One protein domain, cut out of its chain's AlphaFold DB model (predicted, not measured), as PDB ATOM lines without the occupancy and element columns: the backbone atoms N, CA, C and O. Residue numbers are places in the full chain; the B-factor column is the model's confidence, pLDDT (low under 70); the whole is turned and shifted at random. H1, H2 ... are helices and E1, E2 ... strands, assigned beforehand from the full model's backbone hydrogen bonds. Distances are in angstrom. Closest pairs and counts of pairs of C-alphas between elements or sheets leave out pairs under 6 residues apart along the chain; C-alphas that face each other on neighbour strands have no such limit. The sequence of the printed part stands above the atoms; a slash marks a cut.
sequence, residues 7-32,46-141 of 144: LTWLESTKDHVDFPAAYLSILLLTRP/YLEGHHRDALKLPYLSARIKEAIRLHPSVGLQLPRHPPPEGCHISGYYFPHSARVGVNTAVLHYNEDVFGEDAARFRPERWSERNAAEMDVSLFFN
ATOM      1  N   LEU A   7     264.476 324.694 208.698       43.72
ATOM      2  CA  LEU A   7     263.937 324.349 207.380       43.72
ATOM      3  C   LEU A   7     265.037 324.114 206.335       43.72
ATOM      4  O   LEU A   7     264.955 323.129 205.617       43.72
ATOM      5  N   THR A   8     266.105 324.922 206.316       37.75
ATOM      6  CA  THR A   8     267.245 324.699 205.412       37.75
ATOM      7  C   THR A   8     268.069 323.470 205.790       37.75
ATOM      8  O   THR A   8     268.631 322.837 204.908       37.75
ATOM      9  N   TRP A   9     268.112 323.072 207.067       39.44
ATOM     10  CA  TRP A   9     268.717 321.794 207.477       39.44
ATOM     11  C   TRP A   9     267.826 320.588 207.123       39.44
ATOM     12  O   TRP A   9     268.306 319.558 206.651       39.44
ATOM     13  N   LEU A  10     266.506 320.732 207.286       45.56
ATOM     14  CA  LEU A  10     265.520 319.724 206.894       45.56
ATOM     15  C   LEU A  10     265.453 319.534 205.366       45.56
ATOM     16  O   LEU A  10     265.166 318.435 204.900       45.56
ATOM     17  N   GLU A  11     265.719 320.596 204.603       43.62
ATOM     18  CA  GLU A  11     265.886 320.568 203.147       43.62
ATOM     19  C   GLU A  11     267.257 320.033 202.732       43.62
ATOM     20  O   GLU A  11     267.320 319.230 201.814       43.62
ATOM     21  N   SER A  12     268.331 320.371 203.451       42.41
ATOM     22  CA  SER A  12     269.684 319.851 203.193       42.41
ATOM     23  C   SER A  12     269.816 318.340 203.413       42.41
ATOM     24  O   SER A  12     270.733 317.725 202.880       42.41
ATOM     25  N   THR A  13     268.926 317.734 204.201       44.50
ATOM     26  CA  THR A  13     268.883 316.281 204.439       44.50
ATOM     27  C   THR A  13     267.952 315.547 203.472       44.50
ATOM     28  O   THR A  13     267.782 314.338 203.597       44.50
ATOM     29  N   LYS A  14     267.352 316.246 202.494       46.81
ATOM     30  CA  LYS A  14     266.634 315.594 201.386       46.81
ATOM     31  C   LYS A  14     267.586 314.802 200.486       46.81
ATOM     32  O   LYS A  14     267.174 313.788 199.935       46.81
ATOM     33  N   ASP A  15     268.845 315.235 200.403       42.41
ATOM     34  CA  ASP A  15     269.817 314.716 199.435       42.41
ATOM     35  C   ASP A  15     270.782 313.674 200.028       42.41
ATOM     36  O   ASP A  15     271.384 312.896 199.291       42.41
ATOM     37  N   HIS A  16     270.908 313.612 201.359       43.56
ATOM     38  CA  HIS A  16     271.804 312.685 202.053       43.56
ATOM     39  C   HIS A  16     271.040 311.815 203.048       43.56
ATOM     40  O   HIS A  16     270.543 312.272 204.080       43.56
ATOM     41  N   VAL A  17     270.975 310.524 202.728       45.56
ATOM     42  CA  VAL A  17     270.419 309.463 203.566       45.56
ATOM     43  C   VAL A  17     271.422 309.117 204.675       45.56
ATOM     44  O   VAL A  17     272.008 308.041 204.703       45.56
ATOM     45  N   ASP A  18     271.664 310.049 205.595       45.25
ATOM     46  CA  ASP A  18     272.541 309.802 206.740       45.25
ATOM     47  C   ASP A  18     271.736 309.173 207.885       45.25
ATOM     48  O   ASP A  18     271.141 309.849 208.734       45.25
ATOM     49  N   PHE A  19     271.755 307.835 207.905       43.97
ATOM     50  CA  PHE A  19     271.199 306.939 208.932       43.97
ATOM     51  C   PHE A  19     271.328 307.454 210.389       43.97
ATOM     52  O   PHE A  19     270.351 307.354 211.139       43.97
ATOM     53  N   PRO A  20     272.449 308.077 210.826       49.50
ATOM     54  CA  PRO A  20     272.580 308.557 212.201       49.50
ATOM     55  C   PRO A  20     271.664 309.738 212.540       49.50
ATOM     56  O   PRO A  20     271.197 309.827 213.672       49.50
ATOM     57  N   ALA A  21     271.381 310.648 211.603       47.78
ATOM     58  CA  ALA A  21     270.676 311.901 211.899       47.78
ATOM     59  C   ALA A  21     269.157 311.700 212.060       47.78
ATOM     60  O   ALA A  21     268.532 312.273 212.960       47.78
ATOM     61  N   ALA A  22     268.563 310.831 211.237       49.22
ATOM     62  CA  ALA A  22     267.158 310.453 211.370       49.22
ATOM     63  C   ALA A  22     266.925 309.624 212.647       49.22
ATOM     64  O   ALA A  22     265.982 309.883 213.395       49.22
ATOM     65  N   TYR A  23     267.837 308.701 212.969       45.69
ATOM     66  CA  TYR A  23     267.739 307.898 214.189       45.69
ATOM     67  C   TYR A  23     267.993 308.731 215.455       45.69
ATOM     68  O   TYR A  23     267.260 308.600 216.433       45.69
ATOM     69  N   LEU A  24     268.964 309.655 215.431       46.72
ATOM     70  CA  LEU A  24     269.198 310.602 216.527       46.72
ATOM     71  C   LEU A  24     268.003 311.531 216.742       46.72
ATOM     72  O   LEU A  24     267.667 311.793 217.891       46.72
ATOM     73  N   SER A  25     267.325 311.999 215.691       49.66
ATOM     74  CA  SER A  25     266.140 312.855 215.866       49.66
ATOM     75  C   SER A  25     264.955 312.097 216.481       49.66
ATOM     76  O   SER A  25     264.326 312.615 217.401       49.66
ATOM     77  N   ILE A  26     264.708 310.845 216.082       51.69
ATOM     78  CA  ILE A  26     263.683 309.982 216.701       51.69
ATOM     79  C   ILE A  26     264.061 309.596 218.144       51.69
ATOM     80  O   ILE A  26     263.207 309.617 219.034       51.69
ATOM     81  N   LEU A  27     265.337 309.302 218.414       47.69
ATOM     82  CA  LEU A  27     265.833 308.956 219.752       47.69
ATOM     83  C   LEU A  27     265.802 310.158 220.709       47.69
ATOM     84  O   LEU A  27     265.483 310.007 221.887       47.69
ATOM     85  N   LEU A  28     266.099 311.363 220.214       52.81
ATOM     86  CA  LEU A  28     265.970 312.605 220.981       52.81
ATOM     87  C   LEU A  28     264.506 312.906 221.331       52.81
ATOM     88  O   LEU A  28     264.244 313.398 222.425       52.81
ATOM     89  N   LEU A  29     263.555 312.552 220.459       52.38
ATOM     90  CA  LEU A  29     262.119 312.682 220.733       52.38
ATOM     91  C   LEU A  29     261.578 311.627 221.716       52.38
ATOM     92  O   LEU A  29     260.530 311.844 222.315       52.38
ATOM     93  N   THR A  30     262.269 310.497 221.897       42.53
ATOM     94  CA  THR A  30     261.790 309.365 222.715       42.53
ATOM     95  C   THR A  30     262.544 309.159 224.026       42.53
ATOM     96  O   THR A  30     262.179 308.263 224.781       42.53
ATOM     97  N   ARG A  31     263.551 309.980 224.361       34.69
ATOM     98  CA  ARG A  31     264.215 309.918 225.675       34.69
ATOM     99  C   ARG A  31     263.387 310.643 226.745       34.69
ATOM    100  O   ARG A  31     263.355 311.875 226.740       34.69
ATOM    101  N   PRO A  32     262.794 309.936 227.728       40.41
ATOM    102  CA  PRO A  32     262.182 310.588 228.871       40.41
ATOM    103  C   PRO A  32     263.310 310.942 229.844       40.41
ATOM    104  O   PRO A  32     263.702 310.143 230.690       40.41
ATOM    105  N   TYR A  46     261.512 322.710 221.716       46.44
ATOM    106  CA  TYR A  46     260.947 321.375 221.863       46.44
ATOM    107  C   TYR A  46     259.440 321.588 221.967       46.44
ATOM    108  O   TYR A  46     258.964 322.241 222.896       46.44
ATOM    109  N   LEU A  47     258.690 321.112 220.971       50.28
ATOM    110  CA  LEU A  47     257.264 320.925 221.155       50.28
ATOM    111  C   LEU A  47     257.154 319.902 222.279       50.28
ATOM    112  O   LEU A  47     257.445 318.724 222.083       50.28
ATOM    113  N   GLU A  48     256.796 320.374 223.467       49.75
ATOM    114  CA  GLU A  48     256.383 319.552 224.598       49.75
ATOM    115  C   GLU A  48     255.009 318.960 224.233       49.75
ATOM    116  O   GLU A  48     253.957 319.333 224.743       49.75
ATOM    117  N   GLY A  49     255.016 318.132 223.190       54.97
ATOM    118  CA  GLY A  49     253.849 317.547 222.567       54.97
ATOM    119  C   GLY A  49     253.601 316.196 223.195       54.97
ATOM    120  O   GLY A  49     254.504 315.365 223.302       54.97
ATOM    121  N   HIS A  50     252.363 315.954 223.605       62.62
ATOM    122  CA  HIS A  50     251.976 314.609 223.993       62.62
ATOM    123  C   HIS A  50     252.063 313.723 222.741       62.62
ATOM    124  O   HIS A  50     251.814 314.196 221.633       62.62
ATOM    125  N   HIS A  51     252.363 312.428 222.885       61.94
ATOM    126  CA  HIS A  51     252.394 311.475 221.759       61.94
ATOM    127  C   HIS A  51     251.170 311.615 220.824       61.94
ATOM    128  O   HIS A  51     251.283 311.531 219.605       61.94
ATOM    129  N   ARG A  52     249.999 311.925 221.398       63.50
ATOM    130  CA  ARG A  52     248.745 312.165 220.671       63.50
ATOM    131  C   ARG A  52     248.773 313.367 219.726       63.50
ATOM    132  O   ARG A  52     248.040 313.365 218.747       63.50
ATOM    133  N   ASP A  53     249.577 314.383 220.009       71.19
ATOM    134  CA  ASP A  53     249.710 315.567 219.160       71.19
ATOM    135  C   ASP A  53     250.672 315.318 217.997       71.19
ATOM    136  O   ASP A  53     250.431 315.804 216.896       71.19
ATOM    137  N   ALA A  54     251.692 314.475 218.193       65.50
ATOM    138  CA  ALA A  54     252.566 314.025 217.109       65.50
ATOM    139  C   ALA A  54     251.800 313.208 216.051       65.50
ATOM    140  O   ALA A  54     252.065 313.345 214.858       65.50
ATOM    141  N   LEU A  55     250.793 312.429 216.467       66.19
ATOM    142  CA  LEU A  55     249.897 311.706 215.553       66.19
ATOM    143  C   LEU A  55     249.053 312.636 214.663       66.19
ATOM    144  O   LEU A  55     248.601 312.214 213.604       66.19
ATOM    145  N   LYS A  56     248.847 313.899 215.063       73.38
ATOM    146  CA  LYS A  56     248.077 314.892 214.290       73.38
ATOM    147  C   LYS A  56     248.905 315.574 213.200       73.38
ATOM    148  O   LYS A  56     248.378 316.428 212.492       73.38
ATOM    149  N   LEU A  57     250.190 315.240 213.071       80.19
ATOM    150  CA  LEU A  57     251.089 315.802 212.067       80.19
ATOM    151  C   LEU A  57     251.217 314.820 210.888       80.19
ATOM    152  O   LEU A  57     252.108 313.966 210.905       80.19
ATOM    153  N   PRO A  58     250.366 314.924 209.846       78.81
ATOM    154  CA  PRO A  58     250.317 313.937 208.763       78.81
ATOM    155  C   PRO A  58     251.655 313.819 208.029       78.81
ATOM    156  O   PRO A  58     252.118 312.718 207.749       78.81
ATOM    157  N   TYR A  59     252.338 314.944 207.816       78.19
ATOM    158  CA  TYR A  59     253.645 314.954 207.162       78.19
ATOM    159  C   TYR A  59     254.753 314.320 208.018       78.19
ATOM    160  O   TYR A  59     255.663 313.679 207.495       78.19
ATOM    161  N   LEU A  60     254.679 314.450 209.349       79.44
ATOM    162  CA  LEU A  60     255.623 313.781 210.248       79.44
ATOM    163  C   LEU A  60     255.407 312.265 210.219       79.44
ATOM    164  O   LEU A  60     256.374 311.516 210.116       79.44
ATOM    165  N   SER A  61     254.147 311.822 210.256       82.81
ATOM    166  CA  SER A  61     253.800 310.405 210.111       82.81
ATOM    167  C   SER A  61     254.310 309.844 208.780       82.81
ATOM    168  O   SER A  61     254.987 308.818 208.770       82.81
ATOM    169  N   ALA A  62     254.097 310.572 207.682       84.25
ATOM    170  CA  ALA A  62     254.600 310.224 206.357       84.25
ATOM    171  C   ALA A  62     256.134 310.091 206.312       84.25
ATOM    172  O   ALA A  62     256.654 309.106 205.790       84.25
ATOM    173  N   ARG A  63     256.881 311.025 206.923       85.00
ATOM    174  CA  ARG A  63     258.351 310.921 207.018       85.00
ATOM    175  C   ARG A  63     258.808 309.709 207.818       85.00
ATOM    176  O   ARG A  63     259.794 309.086 207.435       85.00
ATOM    177  N   ILE A  64     258.139 309.402 208.927       82.81
ATOM    178  CA  ILE A  64     258.486 308.250 209.769       82.81
ATOM    179  C   ILE A  64     258.243 306.949 208.999       82.81
ATOM    180  O   ILE A  64     259.124 306.091 208.977       82.81
ATOM    181  N   LYS A  65     257.093 306.822 208.324       83.56
ATOM    182  CA  LYS A  65     256.777 305.660 207.478       83.56
ATOM    183  C   LYS A  65     257.816 305.470 206.374       83.56
ATOM    184  O   LYS A  65     258.354 304.377 206.223       83.56
ATOM    185  N   GLU A  66     258.177 306.545 205.678       86.81
ATOM    186  CA  GLU A  66     259.177 306.496 204.610       86.81
ATOM    187  C   GLU A  66     260.583 306.148 205.120       86.81
ATOM    188  O   GLU A  66     261.320 305.398 204.478       86.81
ATOM    189  N   ALA A  67     260.951 306.639 206.306       85.50
ATOM    190  CA  ALA A  67     262.225 306.300 206.929       85.50
ATOM    191  C   ALA A  67     262.303 304.804 207.265       85.50
ATOM    192  O   ALA A  67     263.313 304.170 206.964       85.50
ATOM    193  N   ILE A  68     261.229 304.238 207.826       83.25
ATOM    194  CA  ILE A  68     261.138 302.807 208.155       83.25
ATOM    195  C   ILE A  68     261.120 301.945 206.884       83.25
ATOM    196  O   ILE A  68     261.695 300.859 206.888       83.25
ATOM    197  N   ARG A  69     260.508 302.422 205.790       85.50
ATOM    198  CA  ARG A  69     260.503 301.721 204.499       85.50
ATOM    199  C   ARG A  69     261.926 301.519 203.970       85.50
ATOM    200  O   ARG A  69     262.326 300.389 203.709       85.50
ATOM    201  N   LEU A  70     262.689 302.605 203.838       84.31
ATOM    202  CA  LEU A  70     264.051 302.553 203.290       84.31
ATOM    203  C   LEU A  70     265.067 301.955 204.270       84.31
ATOM    204  O   LEU A  70     266.042 301.339 203.844       84.31
ATOM    205  N   HIS A  71     264.825 302.116 205.573       80.88
ATOM    206  CA  HIS A  71     265.697 301.635 206.643       80.88
ATOM    207  C   HIS A  71     264.881 300.829 207.655       80.88
ATOM    208  O   HIS A  71     264.590 301.315 208.755       80.88
ATOM    209  N   PRO A  72     264.492 299.594 207.305       72.88
ATOM    210  CA  PRO A  72     263.754 298.753 208.227       72.88
ATOM    211  C   PRO A  72     264.610 298.474 209.465       72.88
ATOM    212  O   PRO A  72     265.747 298.015 209.372       72.88
ATOM    213  N   SER A  73     264.047 298.723 210.651       66.88
ATOM    214  CA  SER A  73     264.731 298.445 211.923       66.88
ATOM    215  C   SER A  73     264.976 296.948 212.145       66.88
ATOM    216  O   SER A  73     265.809 296.580 212.970       66.88
ATOM    217  N   VAL A  74     264.238 296.088 211.438       64.94
ATOM    218  CA  VAL A  74     264.378 294.633 211.473       64.94
ATOM    219  C   VAL A  74     264.757 294.165 210.073       64.94
ATOM    220  O   VAL A  74     263.916 294.121 209.181       64.94
ATOM    221  N   GLY A  75     266.030 293.814 209.884       60.31
ATOM    222  CA  GLY A  75     266.526 293.185 208.651       60.31
ATOM    223  C   GLY A  75     266.365 291.660 208.624       60.31
ATOM    224  O   GLY A  75     266.771 291.010 207.667       60.31
ATOM    225  N   LEU A  76     265.809 291.074 209.690       63.12
ATOM    226  CA  LEU A  76     265.604 289.635 209.821       63.12
ATOM    227  C   LEU A  76     264.245 289.235 209.250       63.12
ATOM    228  O   LEU A  76     263.205 289.764 209.637       63.12
ATOM    229  N   GLN A  77     264.268 288.253 208.354       67.19
ATOM    230  CA  GLN A  77     263.062 287.616 207.847       67.19
ATOM    231  C   GLN A  77     262.423 286.823 208.988       67.19
ATOM    232  O   GLN A  77     263.100 286.026 209.637       67.19
ATOM    233  N   LEU A  78     261.129 287.019 209.234       72.44
ATOM    234  CA  LEU A  78     260.378 286.169 210.154       72.44
ATOM    235  C   LEU A  78     259.928 284.922 209.382       72.44
ATOM    236  O   LEU A  78     259.002 285.037 208.573       72.44
ATOM    237  N   PRO A  79     260.569 283.750 209.574       77.38
ATOM    238  CA  PRO A  79     260.209 282.558 208.827       77.38
ATOM    239  C   PRO A  79     258.789 282.130 209.196       77.38
ATOM    240  O   PRO A  79     258.421 282.066 210.371       77.38
ATOM    241  N   ARG A  80     257.995 281.816 208.179       79.62
ATOM    242  CA  ARG A  80     256.678 281.206 208.301       79.62
ATOM    243  C   ARG A  80     256.742 279.770 207.809       79.62
ATOM    244  O   ARG A  80     257.506 279.434 206.903       79.62
ATOM    245  N   HIS A  81     255.943 278.932 208.449       83.81
ATOM    246  CA  HIS A  81     255.748 277.553 208.044       83.81
ATOM    247  C   HIS A  81     254.525 277.481 207.131       83.81
ATOM    248  O   HIS A  81     253.478 278.011 207.512       83.81
ATOM    249  N   PRO A  82     254.639 276.848 205.952       85.50
ATOM    250  CA  PRO A  82     253.481 276.505 205.143       85.50
ATOM    251  C   PRO A  82     252.495 275.629 205.933       85.50
ATOM    252  O   PRO A  82     252.911 274.901 206.851       85.50
ATOM    253  N   PRO A  83     251.198 275.669 205.584       85.31
ATOM    254  CA  PRO A  83     250.203 274.803 206.203       85.31
ATOM    255  C   PRO A  83     250.538 273.315 205.957       85.31
ATOM    256  O   PRO A  83     251.397 273.008 205.121       85.31
ATOM    257  N   PRO A  84     249.929 272.373 206.701       85.94
ATOM    258  CA  PRO A  84     250.246 270.943 206.604       85.94
ATOM    259  C   PRO A  84     250.169 270.374 205.178       85.94
ATOM    260  O   PRO A  84     250.979 269.527 204.806       85.94
ATOM    261  N   GLU A  85     249.234 270.871 204.374       87.88
ATOM    262  CA  GLU A  85     249.016 270.519 202.968       87.88
ATOM    263  C   GLU A  85     250.043 271.125 201.990       87.88
ATOM    264  O   GLU A  85     250.031 270.794 200.804       87.88
ATOM    265  N   GLY A  86     250.952 271.978 202.472       86.75
ATOM    266  CA  GLY A  86     251.837 272.789 201.635       86.75
ATOM    267  C   GLY A  86     251.104 273.961 200.974       86.75
ATOM    268  O   GLY A  86     249.886 274.084 201.045       86.75
ATOM    269  N   CYS A  87     251.838 274.873 200.339       87.12
ATOM    270  CA  CYS A  87     251.224 275.993 199.620       87.12
ATOM    271  C   CYS A  87     251.952 276.318 198.317       87.12
ATOM    272  O   CYS A  87     253.148 276.064 198.172       87.12
ATOM    273  N   HIS A  88     251.221 276.891 197.359       88.06
ATOM    274  CA  HIS A  88     251.802 277.428 196.135       88.06
ATOM    275  C   HIS A  88     251.987 278.939 196.267       88.06
ATOM    276  O   HIS A  88     251.013 279.665 196.443       88.06
ATOM    277  N   ILE A  89     253.224 279.419 196.145       83.94
ATOM    278  CA  ILE A  89     253.553 280.848 196.185       83.94
ATOM    279  C   ILE A  89     254.275 281.196 194.889       83.94
ATOM    280  O   ILE A  89     255.288 280.583 194.557       83.94
ATOM    281  N   SER A  90     253.758 282.177 194.144       80.69
ATOM    282  CA  SER A  90     254.322 282.600 192.848       80.69
ATOM    283  C   SER A  90     254.554 281.437 191.865       80.69
ATOM    284  O   SER A  90     255.543 281.412 191.143       80.69
ATOM    285  N   GLY A  91     253.664 280.437 191.872       86.44
ATOM    286  CA  GLY A  91     253.760 279.247 191.016       86.44
ATOM    287  C   GLY A  91     254.664 278.123 191.542       86.44
ATOM    288  O   GLY A  91     254.667 277.038 190.965       86.44
ATOM    289  N   TYR A  92     255.371 278.320 192.658       87.12
ATOM    290  CA  TYR A  92     256.241 277.309 193.269       87.12
ATOM    291  C   TYR A  92     255.554 276.611 194.441       87.12
ATOM    292  O   TYR A  92     254.925 277.270 195.265       87.12
ATOM    293  N   TYR A  93     255.693 275.286 194.531       90.50
ATOM    294  CA  TYR A  93     255.169 274.494 195.646       90.50
ATOM    295  C   TYR A  93     256.145 274.472 196.826       90.50
ATOM    296  O   TYR A  93     257.315 274.114 196.668       90.50
ATOM    297  N   PHE A  94     255.641 274.790 198.016       88.62
ATOM    298  CA  PHE A  94     256.372 274.753 199.275       88.62
ATOM    299  C   PHE A  94     255.781 273.677 200.193       88.62
ATOM    300  O   PHE A  94     254.618 273.789 200.589       88.62
ATOM    301  N   PRO A  95     256.557 272.645 200.573       89.69
ATOM    302  CA  PRO A  95     256.096 271.635 201.518       89.69
ATOM    303  C   PRO A  95     256.045 272.199 202.945       89.69
ATOM    304  O   PRO A  95     256.780 273.125 203.280       89.69
ATOM    305  N   HIS A  96     255.259 271.578 203.827       87.12
ATOM    306  CA  HIS A  96     255.155 271.947 205.248       87.12
ATOM    307  C   HIS A  96     256.511 272.046 205.986       87.12
ATOM    308  O   HIS A  96     256.691 272.864 206.887       87.12
ATOM    309  N   SER A  97     257.494 271.230 205.590       85.88
ATOM    310  CA  SER A  97     258.842 271.238 206.173       85.88
ATOM    311  C   SER A  97     259.679 272.466 205.793       85.88
ATOM    312  O   SER A  97     260.735 272.691 206.390       85.88
ATOM    313  N   ALA A  98     259.236 273.265 204.821       85.56
ATOM    314  CA  ALA A  98     259.933 274.470 204.407       85.56
ATOM    315  C   ALA A  98     259.767 275.606 205.430       85.56
ATOM    316  O   ALA A  98     258.785 275.699 206.166       85.56
ATOM    317  N   ARG A  99     260.751 276.509 205.446       81.94
ATOM    318  CA  ARG A  99     260.675 277.803 206.130       81.94
ATOM    319  C   ARG A  99     260.714 278.885 205.068       81.94
ATOM    320  O   ARG A  99     261.726 279.031 204.387       81.94
ATOM    321  N   VAL A 100     259.621 279.620 204.926       83.06
ATOM    322  CA  VAL A 100     259.491 280.682 203.926       83.06
ATOM    323  C   VAL A 100     259.587 282.021 204.636       83.06
ATOM    324  O   VAL A 100     258.858 282.286 205.587       83.06
ATOM    325  N   GLY A 101     260.508 282.866 204.197       78.38
ATOM    326  CA  GLY A 101     260.667 284.222 204.703       78.38
ATOM    327  C   GLY A 101     260.875 285.169 203.536       78.38
ATOM    328  O   GLY A 101     261.509 284.804 202.547       78.38
ATOM    329  N   VAL A 102     260.348 286.383 203.651       77.75
ATOM    330  CA  VAL A 102     260.540 287.418 202.635       77.75
ATOM    331  C   VAL A 102     261.415 288.520 203.203       77.75
ATOM    332  O   VAL A 102     261.268 288.914 204.359       77.75
ATOM    333  N   ASN A 103     262.385 288.974 202.406       78.88
ATOM    334  CA  ASN A 103     263.230 290.093 202.790       78.88
ATOM    335  C   ASN A 103     262.449 291.388 202.543       78.88
ATOM    336  O   ASN A 103     262.303 291.829 201.404       78.88
ATOM    337  N   THR A 104     261.938 291.974 203.623       75.25
ATOM    338  CA  THR A 104     261.174 293.226 203.585       75.25
ATOM    339  C   THR A 104     262.003 294.380 203.041       75.25
ATOM    340  O   THR A 104     261.474 295.191 202.288       75.25
ATOM    341  N   ALA A 105     263.310 294.411 203.329       76.12
ATOM    342  CA  ALA A 105     264.196 295.433 202.795       76.12
ATOM    343  C   ALA A 105     264.221 295.398 201.267       76.12
ATOM    344  O   ALA A 105     264.207 296.459 200.675       76.12
ATOM    345  N   VAL A 106     264.179 294.222 200.629       81.50
ATOM    346  CA  VAL A 106     264.131 294.104 199.159       81.50
ATOM    347  C   VAL A 106     262.749 294.464 198.612       81.50
ATOM    348  O   VAL A 106     262.657 295.220 197.649       81.50
ATOM    349  N   LEU A 107     261.673 293.978 199.244       82.50
ATOM    350  CA  LEU A 107     260.298 294.300 198.832       82.50
ATOM    351  C   LEU A 107     260.027 295.805 198.811       82.50
ATOM    352  O   LEU A 107     259.302 296.296 197.953       82.50
ATOM    353  N   HIS A 108     260.616 296.539 199.750       84.00
ATOM    354  CA  HIS A 108     260.452 297.981 199.846       84.00
ATOM    355  C   HIS A 108     261.067 298.757 198.673       84.00
ATOM    356  O   HIS A 108     260.681 299.906 198.477       84.00
ATOM    357  N   TYR A 109     261.961 298.155 197.878       85.00
ATOM    358  CA  TYR A 109     262.482 298.740 196.633       85.00
ATOM    359  C   TYR A 109     261.730 298.260 195.385       85.00
ATOM    360  O   TYR A 109     262.139 298.601 194.282       85.00
ATOM    361  N   ASN A 110     260.654 297.477 195.528       85.06
ATOM    362  CA  ASN A 110     259.881 297.032 194.375       85.06
ATOM    363  C   ASN A 110     259.188 298.227 193.697       85.06
ATOM    364  O   ASN A 110     258.289 298.843 194.277       85.06
ATOM    365  N   GLU A 111     259.604 298.528 192.467       87.06
ATOM    366  CA  GLU A 111     259.084 299.626 191.651       87.06
ATOM    367  C   GLU A 111     257.626 299.406 191.227       87.06
ATOM    368  O   GLU A 111     256.889 300.378 191.088       87.06
ATOM    369  N   ASP A 112     257.160 298.156 191.136       85.44
ATOM    370  CA  ASP A 112     255.757 297.855 190.812       85.44
ATOM    371  C   ASP A 112     254.800 298.341 191.911       85.44
ATOM    372  O   ASP A 112     253.659 298.715 191.643       85.44
ATOM    373  N   VAL A 113     255.270 298.339 193.164       83.50
ATOM    374  CA  VAL A 113     254.482 298.740 194.338       83.50
ATOM    375  C   VAL A 113     254.752 300.198 194.702       83.50
ATOM    376  O   VAL A 113     253.820 300.949 194.985       83.50
ATOM    377  N   PHE A 114     256.023 300.610 194.714       83.94
ATOM    378  CA  PHE A 114     256.444 301.928 195.193       83.94
ATOM    379  C   PHE A 114     256.712 302.955 194.088       83.94
ATOM    380  O   PHE A 114     256.892 304.127 194.417       83.94
ATOM    381  N   GLY A 115     256.650 302.571 192.814       85.69
ATOM    382  CA  GLY A 115     256.967 303.412 191.656       85.69
ATOM    383  C   GLY A 115     258.461 303.432 191.314       85.69
ATOM    384  O   GLY A 115     259.295 302.973 192.090       85.69
ATOM    385  N   GLU A 116     258.814 304.027 190.170       87.44
ATOM    386  CA  GLU A 116     260.204 304.131 189.667       87.44
ATOM    387  C   GLU A 116     261.169 304.832 190.645       87.44
ATOM    388  O   GLU A 116     262.387 304.690 190.581       87.44
ATOM    389  N   ASP A 117     260.635 305.620 191.577       88.00
ATOM    390  CA  ASP A 117     261.391 306.316 192.609       88.00
ATOM    391  C   ASP A 117     261.408 305.567 193.956       88.00
ATOM    392  O   ASP A 117     261.673 306.178 194.994       88.00
ATOM    393  N   ALA A 118     261.191 304.244 193.956       86.12
ATOM    394  CA  ALA A 118     261.217 303.392 195.148       86.12
ATOM    395  C   ALA A 118     262.525 303.507 195.952       86.12
ATOM    396  O   ALA A 118     262.506 303.452 197.183       86.12
ATOM    397  N   ALA A 119     263.665 303.726 195.294       84.94
ATOM    398  CA  ALA A 119     264.951 303.908 195.970       84.94
ATOM    399  C   ALA A 119     265.147 305.298 196.603       84.94
ATOM    400  O   ALA A 119     266.115 305.512 197.336       84.94
ATOM    401  N   ARG A 120     264.261 306.261 196.326       86.12
ATOM    402  CA  ARG A 120     264.376 307.639 196.817       86.12
ATOM    403  C   ARG A 120     263.517 307.845 198.057       86.12
ATOM    404  O   ARG A 120     262.421 307.303 198.165       86.12
ATOM    405  N   PHE A 121     264.009 308.667 198.982       84.00
ATOM    406  CA  PHE A 121     263.246 309.094 200.151       84.00
ATOM    407  C   PHE A 121     262.212 310.147 199.726       84.00
ATOM    408  O   PHE A 121     262.564 311.311 199.525       84.00
ATOM    409  N   ARG A 122     260.942 309.746 199.589       85.50
ATOM    410  CA  ARG A 122     259.827 310.632 199.204       85.50
ATOM    411  C   ARG A 122     258.638 310.465 200.161       85.50
ATOM    412  O   ARG A 122     257.743 309.655 199.913       85.50
ATOM    413  N   PRO A 123     258.598 311.237 201.260       83.06
ATOM    414  CA  PRO A 123     257.504 311.208 202.235       83.06
ATOM    415  C   PRO A 123     256.127 311.490 201.630       83.06
ATOM    416  O   PRO A 123     255.122 310.975 202.115       83.06
ATOM    417  N   GLU A 124     256.066 312.294 200.572       84.81
ATOM    418  CA  GLU A 124     254.828 312.718 199.916       84.81
ATOM    419  C   GLU A 124     254.002 311.531 199.399       84.81
ATOM    420  O   GLU A 124     252.776 311.624 199.370       84.81
ATOM    421  N   ARG A 125     254.645 310.388 199.121       84.75
ATOM    422  CA  ARG A 125     253.994 309.152 198.665       84.75
ATOM    423  C   ARG A 125     252.915 308.650 199.630       84.75
ATOM    424  O   ARG A 125     251.891 308.124 199.217       84.75
ATOM    425  N   TRP A 126     253.095 308.889 200.927       83.44
ATOM    426  CA  TRP A 126     252.137 308.500 201.970       83.44
ATOM    427  C   TRP A 126     250.939 309.448 202.095       83.44
ATOM    428  O   TRP A 126     250.045 309.208 202.902       83.44
ATOM    429  N   SER A 127     250.929 310.538 201.326       79.12
ATOM    430  CA  SER A 127     249.808 311.481 201.235       79.12
ATOM    431  C   SER A 127     248.973 311.276 199.963       79.12
ATOM    432  O   SER A 127     247.984 311.978 199.761       79.12
ATOM    433  N   GLU A 128     249.363 310.333 199.101       80.69
ATOM    434  CA  GLU A 128     248.701 310.044 197.830       80.69
ATOM    435  C   GLU A 128     247.546 309.046 197.986       80.69
ATOM    436  O   GLU A 128     247.396 308.360 198.997       80.69
ATOM    437  N   ARG A 129     246.684 308.966 196.964       67.94
ATOM    438  CA  ARG A 129     245.441 308.173 197.003       67.94
ATOM    439  C   ARG A 129     245.684 306.665 197.195       67.94
ATOM    440  O   ARG A 129     244.799 305.970 197.679       67.94
ATOM    441  N   ASN A 130     246.871 306.181 196.838       72.75
ATOM    442  CA  ASN A 130     247.339 304.798 196.981       72.75
ATOM    443  C   ASN A 130     248.063 304.522 198.315       72.75
ATOM    444  O   ASN A 130     248.487 303.393 198.553       72.75
ATOM    445  N   ALA A 131     248.177 305.505 199.215       73.19
ATOM    446  CA  ALA A 131     248.889 305.336 200.481       73.19
ATOM    447  C   ALA A 131     248.334 304.189 201.345       73.19
ATOM    448  O   ALA A 131     249.092 303.564 202.078       73.19
ATOM    449  N   ALA A 132     247.033 303.886 201.247       72.88
ATOM    450  CA  ALA A 132     246.407 302.789 201.986       72.88
ATOM    451  C   ALA A 132     246.911 301.403 201.542       72.88
ATOM    452  O   ALA A 132     247.122 300.535 202.382       72.88
ATOM    453  N   GLU A 133     247.137 301.206 200.243       72.50
ATOM    454  CA  GLU A 133     247.668 299.954 199.691       72.50
ATOM    455  C   GLU A 133     249.132 299.757 200.110       72.50
ATOM    456  O   GLU A 133     249.520 298.693 200.589       72.50
ATOM    457  N   MET A 134     249.914 300.836 200.068       75.31
ATOM    458  CA  MET A 134     251.299 300.847 200.545       75.31
ATOM    459  C   MET A 134     251.418 300.617 202.052       75.31
ATOM    460  O   MET A 134     252.405 300.037 202.500       75.31
ATOM    461  N   ASP A 135     250.436 301.058 202.847       73.81
ATOM    462  CA  ASP A 135     250.429 300.856 204.303       73.81
ATOM    463  C   ASP A 135     250.298 299.367 204.653       73.81
ATOM    464  O   ASP A 135     250.954 298.875 205.574       73.81
ATOM    465  N   VAL A 136     249.514 298.623 203.861       69.25
ATOM    466  CA  VAL A 136     249.428 297.160 203.961       69.25
ATOM    467  C   VAL A 136     250.774 296.533 203.601       69.25
ATOM    468  O   VAL A 136     251.266 295.681 204.335       69.25
ATOM    469  N   SER A 137     251.434 296.992 202.538       67.69
ATOM    470  CA  SER A 137     252.755 296.478 202.150       67.69
ATOM    471  C   SER A 137     253.884 296.862 203.125       67.69
ATOM    472  O   SER A 137     254.894 296.163 203.195       67.69
ATOM    473  N   LEU A 138     253.730 297.932 203.910       67.31
ATOM    474  CA  LEU A 138     254.744 298.388 204.868       67.31
ATOM    475  C   LEU A 138     254.834 297.486 206.113       67.31
ATOM    476  O   LEU A 138     255.922 297.283 206.651       67.31
ATOM    477  N   PHE A 139     253.699 296.944 206.573       58.97
ATOM    478  CA  PHE A 139     253.618 296.171 207.824       58.97
ATOM    479  C   PHE A 139     253.056 294.750 207.664       58.97
ATOM    480  O   PHE A 139     253.368 293.877 208.474       58.97
ATOM    481  N   PHE A 140     252.253 294.500 206.628       50.56
ATOM    482  CA  PHE A 140     251.451 293.286 206.437       50.56
ATOM    483  C   PHE A 140     251.778 292.531 205.144       50.56
ATOM    484  O   PHE A 140     250.926 291.828 204.605       50.56
ATOM    485  N   ASN A 141     253.032 292.559 204.685       45.84
ATOM    486  CA  ASN A 141     253.535 291.611 203.676       45.84
ATOM    487  C   ASN A 141     253.671 290.173 204.244       45.84
ATOM    488  O   ASN A 141     254.721 289.536 204.159       45.84
TER     489      ASN A 141
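What this domain is: This is residues 7 to 32 and 46 to 141 of the 144 residues of an uncharacterized protein of Pseudocercospora musae (UniProt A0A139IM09). A loose cluster of short helices gathers round H4, with H7 packed on it and H5, H6 and H8 nearby, and a long thin arm leads away from it to the small hairpin E1 and E2. The arm makes the length: residues 71 to 86 run out to the hairpin, and residues 95 to 103 return to H5; on another side of the cluster H2 and H3 come close to H4, while H1 sticks out. The printed part has 122 residues with eight named helices and two named strands, in the order H1, H2, H3, H4, E1, E2, H5, H6, H7, H8; the class is mostly helix, and the sheet, E1 - E2, is antiparallel. The whole is loose, with a radius of gyration of the C-alphas of 17.9 A, and elongated, spanning 55 by 36 by 26 A.

Where its parts are: H1, residues 7 to 12, begins with C-alpha 7 at (263.937, 324.349, 207.380) and is 8.4 A long. H2, residues 19 to 30, measures 16.9 A. H3 is residues 51 to 54, and H4, residues 58 to 70, is 18.7 A long. E1, residues 87 to 89, begins at C-alpha 87, (251.224, 275.993, 199.620), and E2 is residues 92 to 94. H5 is residues 104 to 107, H6 residues 111 to 114, and H7 residues 123 to 127. H8, residues 131 to 139, is 12.7 A long and ends at C-alpha 139, (253.618, 296.171, 207.824).

How they stand to each other: H1 and H2 are apart. H2 is close to H4 but not clearly touching, at a steep tilt of 47 degrees, opposite ways; the closest C-alphas, of Ala 22 and Ala 67, are 7.8 A apart. H4 and H7 touch, with the C-alphas of Arg 63 and Pro 123 closest at 4.9 A. H8 is close to H4 but not clearly touching, with Arg 69 and Leu 138 closest at 6.7 A between C-alphas. The hairpin E1 and E2 is antiparallel at 142 degrees; N 89 and O 92, at 2.9 A, and N 94 and O 87, at 2.8 A, are within hydrogen-bond range. In H1, H2 and H4 every O i to N i+4 pair is within hydrogen-bond range; H8 has 4 of 5 and H7 0 of 1, with 2 of 2 O i to N i+3 pairs in H7, while H3, H5 and H6 are too short for an O i to N i+4 pair.

The domain as a whole: The C-alphas farthest apart, of Thr 8 and Glu 85, are 57.2 A apart. Residues 33 to 45 are not printed, and C-alphas 32 and 46 are 12.9 A apart across the cut. The link from H4 to E1 is long, with 16 residues. The mean pLDDT of the printed part is 70.7; 47 residues are under 70, among them residues 7 to 32.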